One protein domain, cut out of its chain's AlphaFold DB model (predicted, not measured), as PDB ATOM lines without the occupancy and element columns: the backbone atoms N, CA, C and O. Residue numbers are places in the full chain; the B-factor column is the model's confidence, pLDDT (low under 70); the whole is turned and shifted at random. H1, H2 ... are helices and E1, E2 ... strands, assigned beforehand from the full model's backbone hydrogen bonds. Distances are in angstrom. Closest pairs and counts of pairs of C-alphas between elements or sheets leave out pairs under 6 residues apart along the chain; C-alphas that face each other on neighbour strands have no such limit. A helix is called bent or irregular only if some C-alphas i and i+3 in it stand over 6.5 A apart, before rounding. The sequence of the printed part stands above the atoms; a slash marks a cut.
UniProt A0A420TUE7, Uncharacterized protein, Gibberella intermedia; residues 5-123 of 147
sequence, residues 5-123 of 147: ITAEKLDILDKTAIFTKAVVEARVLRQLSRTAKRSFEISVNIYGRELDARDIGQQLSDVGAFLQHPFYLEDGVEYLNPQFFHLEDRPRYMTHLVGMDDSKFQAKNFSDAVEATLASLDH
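Overview. This is residues 5 to 123 of the 147 residues of an uncharacterized protein of Gibberella intermedia (UniProt A0A420TUE7). A short two-stranded ribbon, E1 beside E2, has helix H2 off one end and helix H3 beyond the other, with H1 near H3. A long winding stretch without named elements, residues 63 to 101, passes E2 on the side away from E1, with Pro 82 packing on H3, and then leads into the long helix H4, whose residues 109 to 122 stick out as an arm with His 123. The printed part has 119 residues with four named helices and two named strands, in the order H1, E1, H2, E2, H3, H4; the sheet E1 - E2 is antiparallel. The class is mostly helix, though under half of the residues, 58 of 119, are in named elements. The whole is loose, with a radius of gyration of the C-alphas of 17.3 A, and elongated, spanning 60 by 37 by 28 A.

Arrangement. H1, residues 5 to 11, and H3, residues 50 to 62, are close but not clearly touching; their closest C-alphas, those of Lys 9 and Leu 60, are 7.2 A apart. They run opposite ways at a steep tilt of 44 degrees. E1, residues 19 to 23, and E2, residues 43 to 47, are antiparallel neighbours, with 154 degrees between their directions. N 21 and O 45 are within hydrogen-bond range at 2.9 A, as are N 43 and O 23 at 2.9 A; C-alphas 22 and 44 face each other at 4.5 A. H2, residues 26 to 32, is apart from H1 and H3. H4, residues 102 to 122, is apart from H1, E1, H2, E2 and H3. In H1, H2 and H4 every O i to N i+4 pair is within hydrogen-bond range; in H3 7 of 9 are. H3 is irregular, with C-alphas 51 and 54 at 7.2 A.

Along the chain. H1 begins with C-alpha 5 at (46.653, -36.750, 7.656) and measures 10.1 A from first to last C-alpha. E1 measures 13.2 A, H2 10.1 A and E2 12.8 A. H3 measures 19.4 A, from C-alpha 50 at (32.703, -30.146, 28.444). H4, the longest helix, measures 30.1 A and ends with C-alpha 122 at (-0.538, -26.877, 14.579).

Size, cuts and confidence. The two C-alphas farthest apart, those of Ala 36 and His 123, are 60.7 A apart. Residues 33 to 39, 85 to 91 and 109 to 123 stand free; the body without them spans 36 by 31 by 25 A. The printed part has no cut. The link from H3 to H4, 39 residues, is long. The mean pLDDT of the printed part is 84.5; residues 33 to 37, 102 and 123 are under 70.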
ATOM      1  N   ILE A   5      47.550 -37.910   7.693       89.06
ATOM      2  CA  ILE A   5      46.653 -36.750   7.656       89.06
ATOM      3  C   ILE A   5      45.827 -36.692   8.942       89.06
ATOM      4  O   ILE A   5      45.727 -35.639   9.570       89.06
ATOM      5  N   THR A   6      45.251 -37.818   9.368       89.44
ATOM      6  CA  THR A   6      44.496 -37.863  10.624       89.44
ATOM      7  C   THR A   6      45.406 -37.648  11.833       89.44
ATOM      8  O   THR A   6      45.001 -36.974  12.776       89.44
ATOM      9  N   ALA A   7      46.641 -38.158  11.811       90.75
ATOM     10  CA  ALA A   7      47.605 -37.920  12.887       90.75
ATOM     11  C   ALA A   7      47.967 -36.429  13.027       90.75
ATOM     12  O   ALA A   7      47.884 -35.892  14.127       90.75
ATOM     13  N   GLU A   8      48.287 -35.750  11.923       91.38
ATOM     14  CA  GLU A   8      48.585 -34.307  11.905       91.38
ATOM     15  C   GLU A   8      47.400 -33.474  12.409       91.38
ATOM     16  O   GLU A   8      47.576 -32.533  13.182       91.38
ATOM     17  N   LYS A   9      46.172 -33.850  12.034       91.00
ATOM     18  CA  LYS A   9      44.951 -33.185  12.516       91.00
ATOM     19  C   LYS A   9      44.680 -33.401  14.002       91.00
ATOM     20  O   LYS A   9      43.984 -32.587  14.593       91.00
ATOM     21  N   LEU A  10      45.171 -34.482  14.604       90.88
ATOM     22  CA  LEU A  10      45.028 -34.728  16.042       90.88
ATOM     23  C   LEU A  10      46.135 -34.052  16.861       90.88
ATOM     24  O   LEU A  10      45.888 -33.695  18.009       90.88
ATOM     25  N   ASP A  11      47.313 -33.831  16.273       92.56
ATOM     26  CA  ASP A  11      48.469 -33.199  16.931       92.56
ATOM     27  C   ASP A  11      48.167 -31.775  17.425       92.56
ATOM     28  O   ASP A  11      48.637 -31.344  18.475       92.56
ATOM     29  N   ILE A  12      47.277 -31.062  16.730       91.88
ATOM     30  CA  ILE A  12      46.810 -29.731  17.144       91.88
ATOM     31  C   ILE A  12      46.169 -29.724  18.539       91.88
ATOM     32  O   ILE A  12      46.174 -28.691  19.205       91.88
ATOM     33  N   LEU A  13      45.653 -30.869  19.000       91.56
ATOM     34  CA  LEU A  13      45.008 -31.010  20.303       91.56
ATOM     35  C   LEU A  13      45.982 -31.369  21.432       91.56
ATOM     36  O   LEU A  13      45.538 -31.448  22.575       91.56
ATOM     37  N   ASP A  14      47.284 -31.529  21.169       86.00
ATOM     38  CA  ASP A  14      48.293 -31.957  22.160       86.00
ATOM     39  C   ASP A  14      48.386 -31.019  23.382       86.00
ATOM     40  O   ASP A  14      48.702 -31.426  24.498       86.00
ATOM     41  N   LYS A  15      48.033 -29.740  23.204       83.12
ATOM     42  CA  LYS A  15      48.006 -28.743  24.289       83.12
ATOM     43  C   LYS A  15      46.715 -28.750  25.107       83.12
ATOM     44  O   LYS A  15      46.640 -28.055  26.121       83.12
ATOM     45  N   THR A  16      45.702 -29.496  24.676       87.12
ATOM     46  CA  THR A  16      44.412 -29.602  25.361       87.12
ATOM     47  C   THR A  16      44.374 -30.900  26.160       87.12
ATOM     48  O   THR A  16      44.805 -31.945  25.689       87.12
ATOM     49  N   ALA A  17      43.839 -30.856  27.381       89.50
ATOM     50  CA  ALA A  17      43.705 -32.042  28.225       89.50
ATOM     51  C   ALA A  17      42.581 -32.963  27.709       89.50
ATOM     52  O   ALA A  17      41.474 -32.981  28.250       89.50
ATOM     53  N   ILE A  18      42.875 -33.715  26.650       92.12
ATOM     54  CA  ILE A  18      41.983 -34.698  26.037       92.12
ATOM     55  C   ILE A  18      42.547 -36.111  26.160       92.12
ATOM     56  O   ILE A  18      43.743 -36.319  26.363       92.12
ATOM     57  N   PHE A  19      41.684 -37.102  25.975       91.38
ATOM     58  CA  PHE A  19      42.110 -38.461  25.674       91.38
ATOM     59  C   PHE A  19      41.362 -38.983  24.451       91.38
ATOM     60  O   PHE A  19      40.203 -38.647  24.215       91.38
ATOM     61  N   THR A  20      42.031 -39.817  23.659       91.88
ATOM     62  CA  THR A  20      41.458 -40.392  22.438       91.88
ATOM     63  C   THR A  20      41.317 -41.899  22.560       91.88
ATOM     64  O   THR A  20      42.245 -42.570  23.019       91.88
ATOM     65  N   LYS A  21      40.204 -42.455  22.079       92.00
ATOM     66  CA  LYS A  21      39.990 -43.904  21.997       92.00
ATOM     67  C   LYS A  21      39.704 -44.321  20.563       92.00
ATOM     68  O   LYS A  21      38.742 -43.857  19.958       92.00
ATOM     69  N   ALA A  22      40.514 -45.236  20.040       91.50
ATOM     70  CA  ALA A  22      40.245 -45.869  18.757       91.50
ATOM     71  C   ALA A  22      39.203 -46.985  18.921       91.50
ATOM     72  O   ALA A  22      39.332 -47.858  19.781       91.50
ATOM     73  N   VAL A  23      38.189 -46.968  18.066       89.75
ATOM     74  CA  VAL A  23      37.120 -47.958  17.980       89.75
ATOM     75  C   VAL A  23      37.209 -48.629  16.616       89.75
ATOM     76  O   VAL A  23      37.274 -47.968  15.580       89.75
ATOM     77  N   VAL A  24      37.196 -49.960  16.625       88.81
ATOM     78  CA  VAL A  24      37.218 -50.789  15.419       88.81
ATOM     79  C   VAL A  24      36.039 -51.736  15.468       88.81
ATOM     80  O   VAL A  24      35.771 -52.370  16.488       88.81
ATOM     81  N   GLU A  25      35.344 -51.869  14.350       85.44
ATOM     82  CA  GLU A  25      34.207 -52.764  14.277       85.44
ATOM     83  C   GLU A  25      34.641 -54.238  14.258       85.44
ATOM     84  O   GLU A  25      35.549 -54.644  13.530       85.44
ATOM     85  N   ALA A  26      33.944 -55.094  15.009       84.38
ATOM     86  CA  ALA A  26      34.304 -56.509  15.132       84.38
ATOM     87  C   ALA A  26      34.327 -57.263  13.785       84.38
ATOM     88  O   ALA A  26      35.083 -58.227  13.620       84.38
ATOM     89  N   ARG A  27      33.520 -56.839  12.796       83.12
ATOM     90  CA  ARG A  27      33.536 -57.431  11.445       83.12
ATOM     91  C   ARG A  27      34.875 -57.219  10.735       83.12
ATOM     92  O   ARG A  27      35.352 -58.149  10.090       83.12
ATOM     93  N   VAL A  28      35.503 -56.062  10.940       82.75
ATOM     94  CA  VAL A  28      36.821 -55.727  10.393       82.75
ATOM     95  C   VAL A  28      37.886 -56.637  11.006       82.75
ATOM     96  O   VAL A  28      38.654 -57.265  10.281       82.75
ATOM     97  N   LEU A  29      37.865 -56.826  12.331       80.62
ATOM     98  CA  LEU A  29      38.819 -57.702  13.028       80.62
ATOM     99  C   LEU A  29      38.778 -59.153  12.518       80.62
ATOM    100  O   LEU A  29      39.820 -59.786  12.347       80.62
ATOM    101  N   ARG A  30      37.583 -59.674  12.208       80.06
ATOM    102  CA  ARG A  30      37.412 -61.025  11.639       80.06
ATOM    103  C   ARG A  30      37.953 -61.165  10.214       80.06
ATOM    104  O   ARG A  30      38.300 -62.271   9.809       80.06
ATOM    105  N   GLN A  31      38.005 -60.079   9.449       74.81
ATOM    106  CA  GLN A  31      38.539 -60.073   8.083       74.81
ATOM    107  C   GLN A  31      40.066 -59.921   8.075       74.81
ATOM    108  O   GLN A  31      40.744 -60.533   7.248       74.81
ATOM    109  N   LEU A  32      40.621 -59.183   9.039       70.56
ATOM    110  CA  LEU A  32      42.067 -58.986   9.183       70.56
ATOM    111  C   LEU A  32      42.829 -60.289   9.458       70.56
ATOM    112  O   LEU A  32      43.963 -60.432   9.011       70.56
ATOM    113  N   SER A  33      42.212 -61.271  10.123       64.50
ATOM    114  CA  SER A  33      42.845 -62.579  10.359       64.50
ATOM    115  C   SER A  33      42.982 -63.442   9.096       64.50
ATOM    116  O   SER A  33      43.760 -64.393   9.092       64.50
ATOM    117  N   ARG A  34      42.244 -63.125   8.019       64.75
ATOM    118  CA  ARG A  34      42.181 -63.932   6.785       64.75
ATOM    119  C   ARG A  34      42.979 -63.357   5.618       64.75
ATOM    120  O   ARG A  34      43.221 -64.072   4.650       64.75
ATOM    121  N   THR A  35      43.384 -62.092   5.683       58.81
ATOM    122  CA  THR A  35      44.054 -61.396   4.575       58.81
ATOM    123  C   THR A  35      45.211 -60.557   5.093       58.81
ATOM    124  O   THR A  35      45.037 -59.724   5.977       58.81
ATOM    125  N   ALA A  36      46.403 -60.767   4.531       62.50
ATOM    126  CA  ALA A  36      47.596 -60.012   4.889       62.50
ATOM    127  C   ALA A  36      47.441 -58.504   4.591       62.50
ATOM    128  O   ALA A  36      46.962 -58.126   3.523       62.50
ATOM    129  N   LYS A  37      47.897 -57.670   5.541       68.44
ATOM    130  CA  LYS A  37      48.221 -56.229   5.432       68.44
ATOM    131  C   LYS A  37      47.272 -55.379   4.562       68.44
ATOM    132  O   LYS A  37      47.725 -54.719   3.630       68.44
ATOM    133  N   ARG A  38      45.978 -55.331   4.886       76.31
ATOM    134  CA  ARG A  38      45.079 -54.279   4.371       76.31
ATOM    135  C   ARG A  38      44.867 -53.181   5.407       76.31
ATOM    136  O   ARG A  38      44.803 -53.464   6.602       76.31
ATOM    137  N   SER A  39      44.776 -51.942   4.931       82.00
ATOM    138  CA  SER A  39      44.238 -50.833   5.713       82.00
ATOM    139  C   SER A  39      42.766 -51.092   6.017       82.00
ATOM    140  O   SER A  39      42.073 -51.794   5.276       82.00
ATOM    141  N   PHE A  40      42.305 -50.543   7.130       85.00
ATOM    142  CA  PHE A  40      40.920 -50.627   7.553       85.00
ATOM    143  C   PHE A  40      40.525 -49.333   8.249       85.00
ATOM    144  O   PHE A  40      41.382 -48.620   8.773       85.00
ATOM    145  N   GLU A  41      39.232 -49.046   8.234       85.50
ATOM    146  CA  GLU A  41      38.675 -47.859   8.864       85.50
ATOM    147  C   GLU A  41      38.610 -48.028  10.381       85.50
ATOM    148  O   GLU A  41      38.305 -49.105  10.905       85.50
ATOM    149  N   ILE A  42      38.901 -46.937  11.081       87.69
ATOM    150  CA  ILE A  42      38.769 -46.815  12.528       87.69
ATOM    151  C   ILE A  42      37.982 -45.545  12.828       87.69
ATOM    152  O   ILE A  42      38.101 -44.558  12.104       87.69
ATOM    153  N   SER A  43      37.225 -45.550  13.918       89.50
ATOM    154  CA  SER A  43      36.721 -44.316  14.522       89.50
ATOM    155  C   SER A  43      37.671 -43.910  15.639       89.50
ATOM    156  O   SER A  43      38.095 -44.761  16.419       89.50
ATOM    157  N   VAL A  44      38.012 -42.629  15.739       91.50
ATOM    158  CA  VAL A  44      38.774 -42.090  16.871       91.50
ATOM    159  C   VAL A  44      37.856 -41.157  17.640       91.50
ATOM    160  O   VAL A  44      37.533 -40.066  17.179       91.50
ATOM    161  N   ASN A  45      37.421 -41.602  18.810       93.06
ATOM    162  CA  ASN A  45      36.600 -40.800  19.699       93.06
ATOM    163  C   ASN A  45      37.503 -39.896  20.541       93.06
ATOM    164  O   ASN A  45      38.510 -40.366  21.077       93.06
ATOM    165  N   ILE A  46      37.120 -38.629  20.683       93.50
ATOM    166  CA  ILE A  46      37.818 -37.637  21.506       93.50
ATOM    167  C   ILE A  46      36.985 -37.375  22.754       93.50
ATOM    168  O   ILE A  46      35.784 -37.126  22.663       93.50
ATOM    169  N   TYR A  47      37.635 -37.419  23.909       93.06
ATOM    170  CA  TYR A  47      37.020 -37.197  25.206       93.06
ATOM    171  C   TYR A  47      37.776 -36.100  25.946       93.06
ATOM    172  O   TYR A  47      39.000 -35.990  25.855       93.06
ATOM    173  N   GLY A  48      37.045 -35.304  26.711       92.50
ATOM    174  CA  GLY A  48      37.590 -34.185  27.462       92.50
ATOM    175  C   GLY A  48      36.527 -33.582  28.365       92.50
ATOM    176  O   GLY A  48      35.416 -34.106  28.479       92.50
ATOM    177  N   ARG A  49      36.865 -32.474  29.020       93.31
ATOM    178  CA  ARG A  49      35.888 -31.726  29.813       93.31
ATOM    179  C   ARG A  49      34.962 -30.968  28.875       93.31
ATOM    180  O   ARG A  49      35.407 -30.392  27.889       93.31
ATOM    181  N   GLU A  50      33.688 -30.883  29.238       92.56
ATOM    182  CA  GLU A  50      32.703 -30.146  28.444       92.56
ATOM    183  C   GLU A  50      33.076 -28.667  28.248       92.56
ATOM    184  O   GLU A  50      32.862 -28.110  27.174       92.56
ATOM    185  N   LEU A  51      33.688 -28.050  29.264       93.19
ATOM    186  CA  LEU A  51      34.159 -26.662  29.214       93.19
ATOM    187  C   LEU A  51      35.162 -26.419  28.077       93.19
ATOM    188  O   LEU A  51      35.186 -25.327  27.520       93.19
ATOM    189  N   ASP A  52      35.940 -27.439  27.708       93.81
ATOM    190  CA  ASP A  52      36.954 -27.356  26.655       93.81
ATOM    191  C   ASP A  52      36.367 -27.687  25.268       93.81
ATOM    192  O   ASP A  52      37.033 -27.506  24.249       93.81
ATOM    193  N   ALA A  53      35.119 -28.174  25.190       92.31
ATOM    194  CA  ALA A  53      34.542 -28.697  23.953       92.31
ATOM    195  C   ALA A  53      34.520 -27.645  22.837       92.31
ATOM    196  O   ALA A  53      34.883 -27.944  21.703       92.31
ATOM    197  N   ARG A  54      34.135 -26.401  23.153       92.00
ATOM    198  CA  ARG A  54      34.087 -25.315  22.163       92.00
ATOM    199  C   ARG A  54      35.470 -25.022  21.581       92.00
ATOM    200  O   ARG A  54      35.596 -24.906  20.365       92.00
ATOM    201  N   ASP A  55      36.486 -24.957  22.433       93.94
ATOM    202  CA  ASP A  55      37.860 -24.667  22.022       93.94
ATOM    203  C   ASP A  55      38.438 -25.814  21.186       93.94
ATOM    204  O   ASP A  55      39.096 -25.568  20.178       93.94
ATOM    205  N   ILE A  56      38.140 -27.069  21.544       93.62
ATOM    206  CA  ILE A  56      38.499 -28.256  20.749       93.62
ATOM    207  C   ILE A  56      37.831 -28.201  19.371       93.62
ATOM    208  O   ILE A  56      38.489 -28.399  18.350       93.62
ATOM    209  N   GLY A  57      36.528 -27.908  19.334       93.69
ATOM    210  CA  GLY A  57      35.775 -27.778  18.088       93.69
ATOM    211  C   GLY A  57      36.326 -26.671  17.191       93.69
ATOM    212  O   GLY A  57      36.406 -26.858  15.978       93.69
ATOM    213  N   GLN A  58      36.766 -25.552  17.770       94.00
ATOM    214  CA  GLN A  58      37.386 -24.464  17.018       94.00
ATOM    215  C   GLN A  58      38.750 -24.874  16.457       94.00
ATOM    216  O   GLN A  58      38.954 -24.773  15.251       94.00
ATOM    217  N   GLN A  59      39.638 -25.419  17.293       94.88
ATOM    218  CA  GLN A  59      40.973 -25.859  16.870       94.88
ATOM    219  C   GLN A  59      40.905 -26.882  15.724       94.88
ATOM    220  O   GLN A  59      41.658 -26.787  14.756       94.88
ATOM    221  N   LEU A  60      39.972 -27.838  15.794       94.50
ATOM    222  CA  LEU A  60      39.743 -28.799  14.712       94.50
ATOM    223  C   LEU A  60      39.236 -28.114  13.435       94.50
ATOM    224  O   LEU A  60      39.725 -28.410  12.343       94.50
ATOM    225  N   SER A  61      38.299 -27.172  13.562       94.31
ATOM    226  CA  SER A  61      37.767 -26.415  12.418       94.31
ATOM    227  C   SER A  61      38.858 -25.622  11.695       94.31
ATOM    228  O   SER A  61      38.872 -25.599  10.465       94.31
ATOM    229  N   ASP A  62      39.802 -25.039  12.441       94.50
ATOM    230  CA  ASP A  62      40.905 -24.230  11.902       94.50
ATOM    231  C   ASP A  62      41.828 -25.034  10.969       94.50
ATOM    232  O   ASP A  62      42.436 -24.474  10.056       94.50
ATOM    233  N   VAL A  63      41.891 -26.360  11.143       94.62
ATOM    234  CA  VAL A  63      42.641 -27.284  10.273       94.62
ATOM    235  C   VAL A  63      41.748 -28.105   9.335       94.62
ATOM    236  O   VAL A  63      42.172 -29.121   8.773       94.62
ATOM    237  N   GLY A  64      40.492 -27.690   9.154       92.88
ATOM    238  CA  GLY A  64      39.530 -28.381   8.292       92.88
ATOM    239  C   GLY A  64      39.225 -29.805   8.768       92.88
ATOM    240  O   GLY A  64      39.127 -30.737   7.960       92.88
ATOM    241  N   ALA A  65      39.157 -30.010  10.082       92.44
ATOM    242  CA  ALA A  65      38.751 -31.254  10.718       92.44
ATOM    243  C   ALA A  65      37.392 -31.072  11.410       92.44
ATOM    244  O   ALA A  65      37.169 -30.116  12.151       92.44
ATOM    245  N   PHE A  66      36.479 -32.014  11.179       92.12
ATOM    246  CA  PHE A  66      35.120 -31.950  11.710       92.12
ATOM    247  C   PHE A  66      34.746 -33.268  12.378       92.12
ATOM    248  O   PHE A  66      34.875 -34.340  11.779       92.12
ATOM    249  N   LEU A  67      34.286 -33.176  13.621       91.19
ATOM    250  CA  LEU A  67      33.838 -34.295  14.427       91.19
ATOM    251  C   LEU A  67      32.563 -34.883  13.832       91.19
ATOM    252  O   LEU A  67      31.574 -34.186  13.610       91.19
ATOM    253  N   GLN A  68      32.600 -36.192  13.615       87.62
ATOM    254  CA  GLN A  68      31.448 -36.988  13.211       87.62
ATOM    255  C   GLN A  68      30.750 -37.580  14.441       87.62
ATOM    256  O   GLN A  68      31.258 -37.501  15.565       87.62
ATOM    257  N   HIS A  69      29.581 -38.181  14.228       85.50
ATOM    258  CA  HIS A  69      28.885 -38.930  15.270       85.50
ATOM    259  C   HIS A  69      29.624 -40.256  15.552       85.50
ATOM    260  O   HIS A  69      30.004 -40.958  14.612       85.50
ATOM    261  N   PRO A  70      29.865 -40.625  16.825       87.38
ATOM    262  CA  PRO A  70      30.556 -41.863  17.149       87.38
ATOM    263  C   PRO A  70      29.758 -43.098  16.725       87.38
ATOM    264  O   PRO A  70      28.563 -43.213  16.998       87.38
ATOM    265  N   PHE A  71      30.447 -44.091  16.163       83.81
ATOM    266  CA  PHE A  71      29.867 -45.422  15.947       83.81
ATOM    267  C   PHE A  71      29.590 -46.158  17.269       83.81
ATOM    268  O   PHE A  71      28.682 -46.977  17.373       83.81
ATOM    269  N   TYR A  72      30.394 -45.875  18.289       88.62
ATOM    270  CA  TYR A  72      30.287 -46.461  19.618       88.62
ATOM    271  C   TYR A  72      30.675 -45.418  20.656       88.62
ATOM    272  O   TYR A  72      31.563 -44.599  20.411       88.62
ATOM    273  N   LEU A  73      30.059 -45.503  21.827       88.62
ATOM    274  CA  LEU A  73      30.389 -44.717  23.003       88.62
ATOM    275  C   LEU A  73      30.356 -45.642  24.224       88.62
ATOM    276  O   LEU A  73      29.622 -46.626  24.230       88.62
ATOM    277  N   GLU A  74      31.187 -45.358  25.224       88.25
ATOM    278  CA  GLU A  74      31.187 -46.124  26.472       88.25
ATOM    279  C   GLU A  74      29.908 -45.859  27.271       88.25
ATOM    280  O   GLU A  74      29.363 -44.754  27.239       88.25
ATOM    281  N   ASP A  75      29.449 -46.870  28.008       87.19
ATOM    282  CA  ASP A  75      28.254 -46.751  28.837       87.19
ATOM    283  C   ASP A  75      28.426 -45.636  29.880       87.19
ATOM    284  O   ASP A  75      29.438 -45.557  30.576       87.19
ATOM    285  N   GLY A  76      27.411 -44.778  29.995       88.31
ATOM    286  CA  GLY A  76      27.409 -43.656  30.935       88.31
ATOM    287  C   GLY A  76      28.181 -42.420  30.470       88.31
ATOM    288  O   GLY A  76      28.232 -41.444  31.216       88.31
ATOM    289  N   VAL A  77      28.751 -42.423  29.261       91.12
ATOM    290  CA  VAL A  77      29.344 -41.223  28.658       91.12
ATOM    291  C   VAL A  77      28.311 -40.509  27.791       91.12
ATOM    292  O   VAL A  77      27.553 -41.138  27.054       91.12
ATOM    293  N   GLU A  78      28.293 -39.180  27.857       92.06
ATOM    294  CA  GLU A  78      27.460 -38.343  26.996       92.06
ATOM    295  C   GLU A  78      28.245 -37.868  25.772       92.06
ATOM    296  O   GLU A  78      29.428 -37.530  25.859       92.06
ATOM    297  N   TYR A  79      27.587 -37.841  24.614       92.12
ATOM    298  CA  TYR A  79      28.178 -37.306  23.392       92.12
ATOM    299  C   TYR A  79      27.746 -35.859  23.181       92.12
ATOM    300  O   TYR A  79      26.556 -35.558  23.085       92.12
ATOM    301  N   LEU A  80      28.737 -34.980  23.050       91.94
ATOM    302  CA  LEU A  80      28.577 -33.588  22.658       91.94
ATOM    303  C   LEU A  80      29.416 -33.328  21.407       91.94
ATOM    304  O   LEU A  80      30.614 -33.616  21.398       91.94
ATOM    305  N   ASN A  81      28.810 -32.734  20.380       92.50
ATOM    306  CA  ASN A  81      29.546 -32.238  19.223       92.50
ATOM    307  C   ASN A  81      29.627 -30.703  19.270       92.50
ATOM    308  O   ASN A  81      28.635 -30.041  18.971       92.50
ATOM    309  N   PRO A  82      30.781 -30.104  19.613       91.88
ATOM    310  CA  PRO A  82      30.914 -28.650  19.719       91.88
ATOM    311  C   PRO A  82      30.746 -27.902  18.391       91.88
ATOM    312  O   PRO A  82      30.528 -26.694  18.407       91.88
ATOM    313  N   GLN A  83      30.856 -28.594  17.255       91.00
ATOM    314  CA  GLN A  83      30.688 -28.013  15.920       91.00
ATOM    315  C   GLN A  83      29.236 -28.100  15.431       91.00
ATOM    316  O   GLN A  83      28.904 -27.543  14.387       91.00
ATOM    317  N   PHE A  84      28.362 -28.789  16.170       87.75
ATOM    318  CA  PHE A  84      26.948 -28.858  15.842       87.75
ATOM    319  C   PHE A  84      26.222 -27.607  16.343       87.75
ATOM    320  O   PHE A  84      26.479 -27.103  17.441       87.75
ATOM    321  N   PHE A  85      25.307 -27.091  15.528       84.00
ATOM    322  CA  PHE A  85      24.484 -25.953  15.909       84.00
ATOM    323  C   PHE A  85      23.368 -26.410  16.853       84.00
ATOM    324  O   PHE A  85      22.610 -27.323  16.532       84.00
ATOM    325  N   HIS A  86      23.258 -25.756  18.008       79.69
ATOM    326  CA  HIS A  86      22.246 -26.060  19.015       79.69
ATOM    327  C   HIS A  86      21.330 -24.852  19.202       79.69
ATOM    328  O   HIS A  86      21.804 -23.741  19.432       79.69
ATOM    329  N   LEU A  87      20.022 -25.087  19.125       76.94
ATOM    330  CA  LEU A  87      19.001 -24.139  19.572       76.94
ATOM    331  C   LEU A  87      18.783 -24.326  21.078       76.94
ATOM    332  O   LEU A  87      18.865 -25.458  21.555       76.94
ATOM    333  N   GLU A  88      18.484 -23.250  21.810       75.50
ATOM    334  CA  GLU A  88      18.346 -23.277  23.281       75.50
ATOM    335  C   GLU A  88      17.295 -24.291  23.776       75.50
ATOM    336  O   GLU A  88      17.463 -24.877  24.843       75.50
ATOM    337  N   ASP A  89      16.280 -24.587  22.958       74.62
ATOM    338  CA  ASP A  89      15.181 -25.503  23.293       74.62
ATOM    339  C   ASP A  89      15.426 -26.970  22.880       74.62
ATOM    340  O   ASP A  89      14.555 -27.828  23.049       74.62
ATOM    341  N   ARG A  90      16.587 -27.291  22.290       70.06
ATOM    342  CA  ARG A  90      16.919 -28.646  21.816       70.06
ATOM    343  C   ARG A  90      17.913 -29.335  22.763       70.06
ATOM    344  O   ARG A  90      18.787 -28.674  23.325       70.06
ATOM    345  N   PRO A  91      17.845 -30.674  22.914       75.81
ATOM    346  CA  PRO A  91      18.832 -31.415  23.692       75.81
ATOM    347  C   PRO A  91      20.249 -31.164  23.168       75.81
ATOM    348  O   PRO A  91      20.536 -31.394  21.994       75.81
ATOM    349  N   ARG A  92      21.136 -30.711  24.057       84.88
ATOM    350  CA  ARG A  92      22.540 -30.430  23.731       84.88
ATOM    351  C   ARG A  92      23.366 -31.705  23.550       84.88
ATOM    352  O   ARG A  92      24.302 -31.736  22.759       84.88
ATOM    353  N   TYR A  93      23.016 -32.763  24.277       89.94
ATOM    354  CA  TYR A  93      23.670 -34.056  24.134       89.94
ATOM    355  C   TYR A  93      23.040 -34.867  23.006       89.94
ATOM    356  O   TYR A  93      21.829 -35.085  22.926       89.94
ATOM    357  N   MET A  94      23.916 -35.368  22.150       88.06
ATOM    358  CA  MET A  94      23.610 -36.087  20.923       88.06
ATOM    359  C   MET A  94      23.797 -37.601  21.092       88.06
ATOM    360  O   MET A  94      23.876 -38.334  20.110       88.06
ATOM    361  N   THR A  95      23.856 -38.100  22.333       89.75
ATOM    362  CA  THR A  95      24.099 -39.519  22.665       89.75
ATOM    363  C   THR A  95      23.139 -40.472  21.953       89.75
ATOM    364  O   THR A  95      23.519 -41.571  21.565       89.75
ATOM    365  N   HIS A  96      21.908 -40.029  21.697       84.19
ATOM    366  CA  HIS A  96      20.893 -40.797  20.980       84.19
ATOM    367  C   HIS A  96      21.211 -41.046  19.490       84.19
ATOM    368  O   HIS A  96      20.449 -41.754  18.833       84.19
ATOM    369  N   LEU A  97      22.270 -40.437  18.947       83.38
ATOM    370  CA  LEU A  97      22.741 -40.616  17.567       83.38
ATOM    371  C   LEU A  97      23.906 -41.606  17.460       83.38
ATOM    372  O   LEU A  97      24.287 -41.990  16.357       83.38
ATOM    373  N   VAL A  98      24.479 -42.031  18.589       87.38
ATOM    374  CA  VAL A  98      25.604 -42.972  18.604       87.38
ATOM    375  C   VAL A  98      25.177 -44.308  17.998       87.38
ATOM    376  O   VAL A  98      24.133 -44.862  18.346       87.38
ATOM    377  N   GLY A  99      25.996 -44.835  17.089       82.38
ATOM    378  CA  GLY A  99      25.739 -46.115  16.420       82.38
ATOM    379  C   GLY A  99      24.623 -46.085  15.371       82.38
ATOM    380  O   GLY A  99      24.284 -47.135  14.815       82.38
ATOM    381  N   MET A 100      24.061 -44.911  15.065       79.25
ATOM    382  CA  MET A 100      23.301 -44.738  13.829       79.25
ATOM    383  C   MET A 100      24.272 -44.784  12.653       79.25
ATOM    384  O   MET A 100      25.350 -44.207  12.704       79.25
ATOM    385  N   ASP A 101      23.900 -45.511  11.605       72.81
ATOM    386  CA  ASP A 101      24.562 -45.360  10.313       72.81
ATOM    387  C   ASP A 101      24.036 -44.094   9.613       72.81
ATOM    388  O   ASP A 101      22.963 -43.589   9.961       72.81
ATOM    389  N   ASP A 102      24.760 -43.599   8.606       68.31
ATOM    390  CA  ASP A 102      24.395 -42.377   7.873       68.31
ATOM    391  C   ASP A 102      22.957 -42.415   7.332       68.31
ATOM    392  O   ASP A 102      22.265 -41.398   7.322       68.31
ATOM    393  N   SER A 103      22.473 -43.595   6.926       71.62
ATOM    394  CA  SER A 103      21.119 -43.755   6.387       71.62
ATOM    395  C   SER A 103      20.046 -43.563   7.460       71.62
ATOM    396  O   SER A 103      19.060 -42.857   7.239       71.62
ATOM    397  N   LYS A 104      20.259 -44.125   8.653       73.94
ATOM    398  CA  LYS A 104      19.381 -43.939   9.815       73.94
ATOM    399  C   LYS A 104      19.460 -42.520  10.351       73.94
ATOM    400  O   LYS A 104      18.430 -41.978  10.742       73.94
ATOM    401  N   PHE A 105      20.648 -41.920  10.345       70.94
ATOM    402  CA  PHE A 105      20.835 -40.535  10.760       70.94
ATOM    403  C   PHE A 105      20.056 -39.576   9.853       70.94
ATOM    404  O   PHE A 105      19.285 -38.753  10.344       70.94
ATOM    405  N   GLN A 106      20.177 -39.730   8.531       72.00
ATOM    406  CA  GLN A 106      19.428 -38.922   7.565       72.00
ATOM    407  C   GLN A 106      17.916 -39.124   7.687       72.00
ATOM    408  O   GLN A 106      17.174 -38.143   7.720       72.00
ATOM    409  N   ALA A 107      17.455 -40.373   7.801       75.25
ATOM    410  CA  ALA A 107      16.035 -40.673   7.968       75.25
ATOM    411  C   ALA A 107      15.466 -40.058   9.255       75.25
ATOM    412  O   ALA A 107      14.367 -39.503   9.237       75.25
ATOM    413  N   LYS A 108      16.224 -40.111  10.356       76.06
ATOM    414  CA  LYS A 108      15.829 -39.500  11.624       76.06
ATOM    415  C   LYS A 108      15.788 -37.978  11.535       76.06
ATOM    416  O   LYS A 108      14.768 -37.401  11.879       76.06
ATOM    417  N   ASN A 109      16.832 -37.334  11.015       74.12
ATOM    418  CA  ASN A 109      16.835 -35.878  10.844       74.12
ATOM    419  C   ASN A 109      15.680 -35.403   9.960       74.12
ATOM    420  O   ASN A 109      15.066 -34.380  10.248       74.12
ATOM    421  N   PHE A 110      15.371 -36.150   8.896       74.31
ATOM    422  CA  PHE A 110      14.217 -35.863   8.054       74.31
ATOM    423  C   PHE A 110      12.906 -35.996   8.837       74.31
ATOM    424  O   PHE A 110      12.079 -35.091   8.792       74.31
ATOM    425  N   SER A 111      12.738 -37.082   9.596       80.94
ATOM    426  CA  SER A 111      11.568 -37.291  10.457       80.94
ATOM    427  C   SER A 111      11.396 -36.162  11.476       80.94
ATOM    428  O   SER A 111      10.317 -35.581  11.557       80.94
ATOM    429  N   ASP A 112      12.457 -35.805  12.201       81.00
ATOM    430  CA  ASP A 112      12.441 -34.758  13.228       81.00
ATOM    431  C   ASP A 112      12.140 -33.375  12.615       81.00
ATOM    432  O   ASP A 112      11.481 -32.539  13.237       81.00
ATOM    433  N   ALA A 113      12.609 -33.117  11.388       76.38
ATOM    434  CA  ALA A 113      12.308 -31.892  10.649       76.38
ATOM    435  C   ALA A 113      10.841 -31.836  10.193       76.38
ATOM    436  O   ALA A 113      10.200 -30.787  10.307       76.38
ATOM    437  N   VAL A 114      10.296 -32.956   9.708       80.44
ATOM    438  CA  VAL A 114       8.876 -33.070   9.344       80.44
ATOM    439  C   VAL A 114       7.997 -32.867  10.575       80.44
ATOM    440  O   VAL A 114       7.070 -32.065  10.523       80.44
ATOM    441  N   GLU A 115       8.308 -33.522  11.693       82.25
ATOM    442  CA  GLU A 115       7.560 -33.378  12.946       82.25
ATOM    443  C   GLU A 115       7.587 -31.935  13.460       82.25
ATOM    444  O   GLU A 115       6.537 -31.376  13.771       82.25
ATOM    445  N   ALA A 116       8.756 -31.289  13.463       79.94
ATOM    446  CA  ALA A 116       8.875 -29.885  13.855       79.94
ATOM    447  C   ALA A 116       8.063 -28.947  12.946       79.94
ATOM    448  O   ALA A 116       7.467 -27.985  13.429       79.94
ATOM    449  N   THR A 117       8.016 -29.233  11.643       82.31
ATOM    450  CA  THR A 117       7.218 -28.458  10.678       82.31
ATOM    451  C   THR A 117       5.720 -28.667  10.900       82.31
ATOM    452  O   THR A 117       4.954 -27.711  10.878       82.31
ATOM    453  N   LEU A 118       5.279 -29.899  11.154       81.25
ATOM    454  CA  LEU A 118       3.874 -30.182  11.455       81.25
ATOM    455  C   LEU A 118       3.441 -29.548  12.784       81.25
ATOM    456  O   LEU A 118       2.358 -28.976  12.859       81.25
ATOM    457  N   ALA A 119       4.302 -29.583  13.803       75.38
ATOM    458  CA  ALA A 119       4.045 -28.938  15.088       75.38
ATOM    459  C   ALA A 119       3.967 -27.405  14.972       75.38
ATOM    460  O   ALA A 119       3.148 -26.779  15.643       75.38
ATOM    461  N   SER A 120       4.772 -26.779  14.102       74.75
ATOM    462  CA  SER A 120       4.688 -25.328  13.884       74.75
ATOM    463  C   SER A 120       3.398 -24.913  13.166       74.75
ATOM    464  O   SER A 120       2.855 -23.852  13.472       74.75
ATOM    465  N   LEU A 121       2.873 -25.761  12.273       77.56
ATOM    466  CA  LEU A 121       1.572 -25.562  11.625       77.56
ATOM    467  C   LEU A 121       0.399 -25.723  12.603       77.56
ATOM    468  O   LEU A 121      -0.590 -25.003  12.494       77.56
ATOM    469  N   ASP A 122       0.509 -26.630  13.575       71.06
ATOM    470  CA  ASP A 122      -0.538 -26.877  14.579       71.06
ATOM    471  C   ASP A 122      -0.678 -25.717  15.589       71.06
ATOM    472  O   ASP A 122      -1.748 -25.471  16.146       71.06
ATOM    473  N   HIS A 123       0.385 -24.933  15.793       58.69
ATOM    474  CA  HIS A 123       0.404 -23.800  16.728       58.69
ATOM    475  C   HIS A 123       0.043 -22.440  16.110       58.69
ATOM    476  O   HIS A 123       0.147 -21.413  16.785       58.69
TER     477      HIS A 123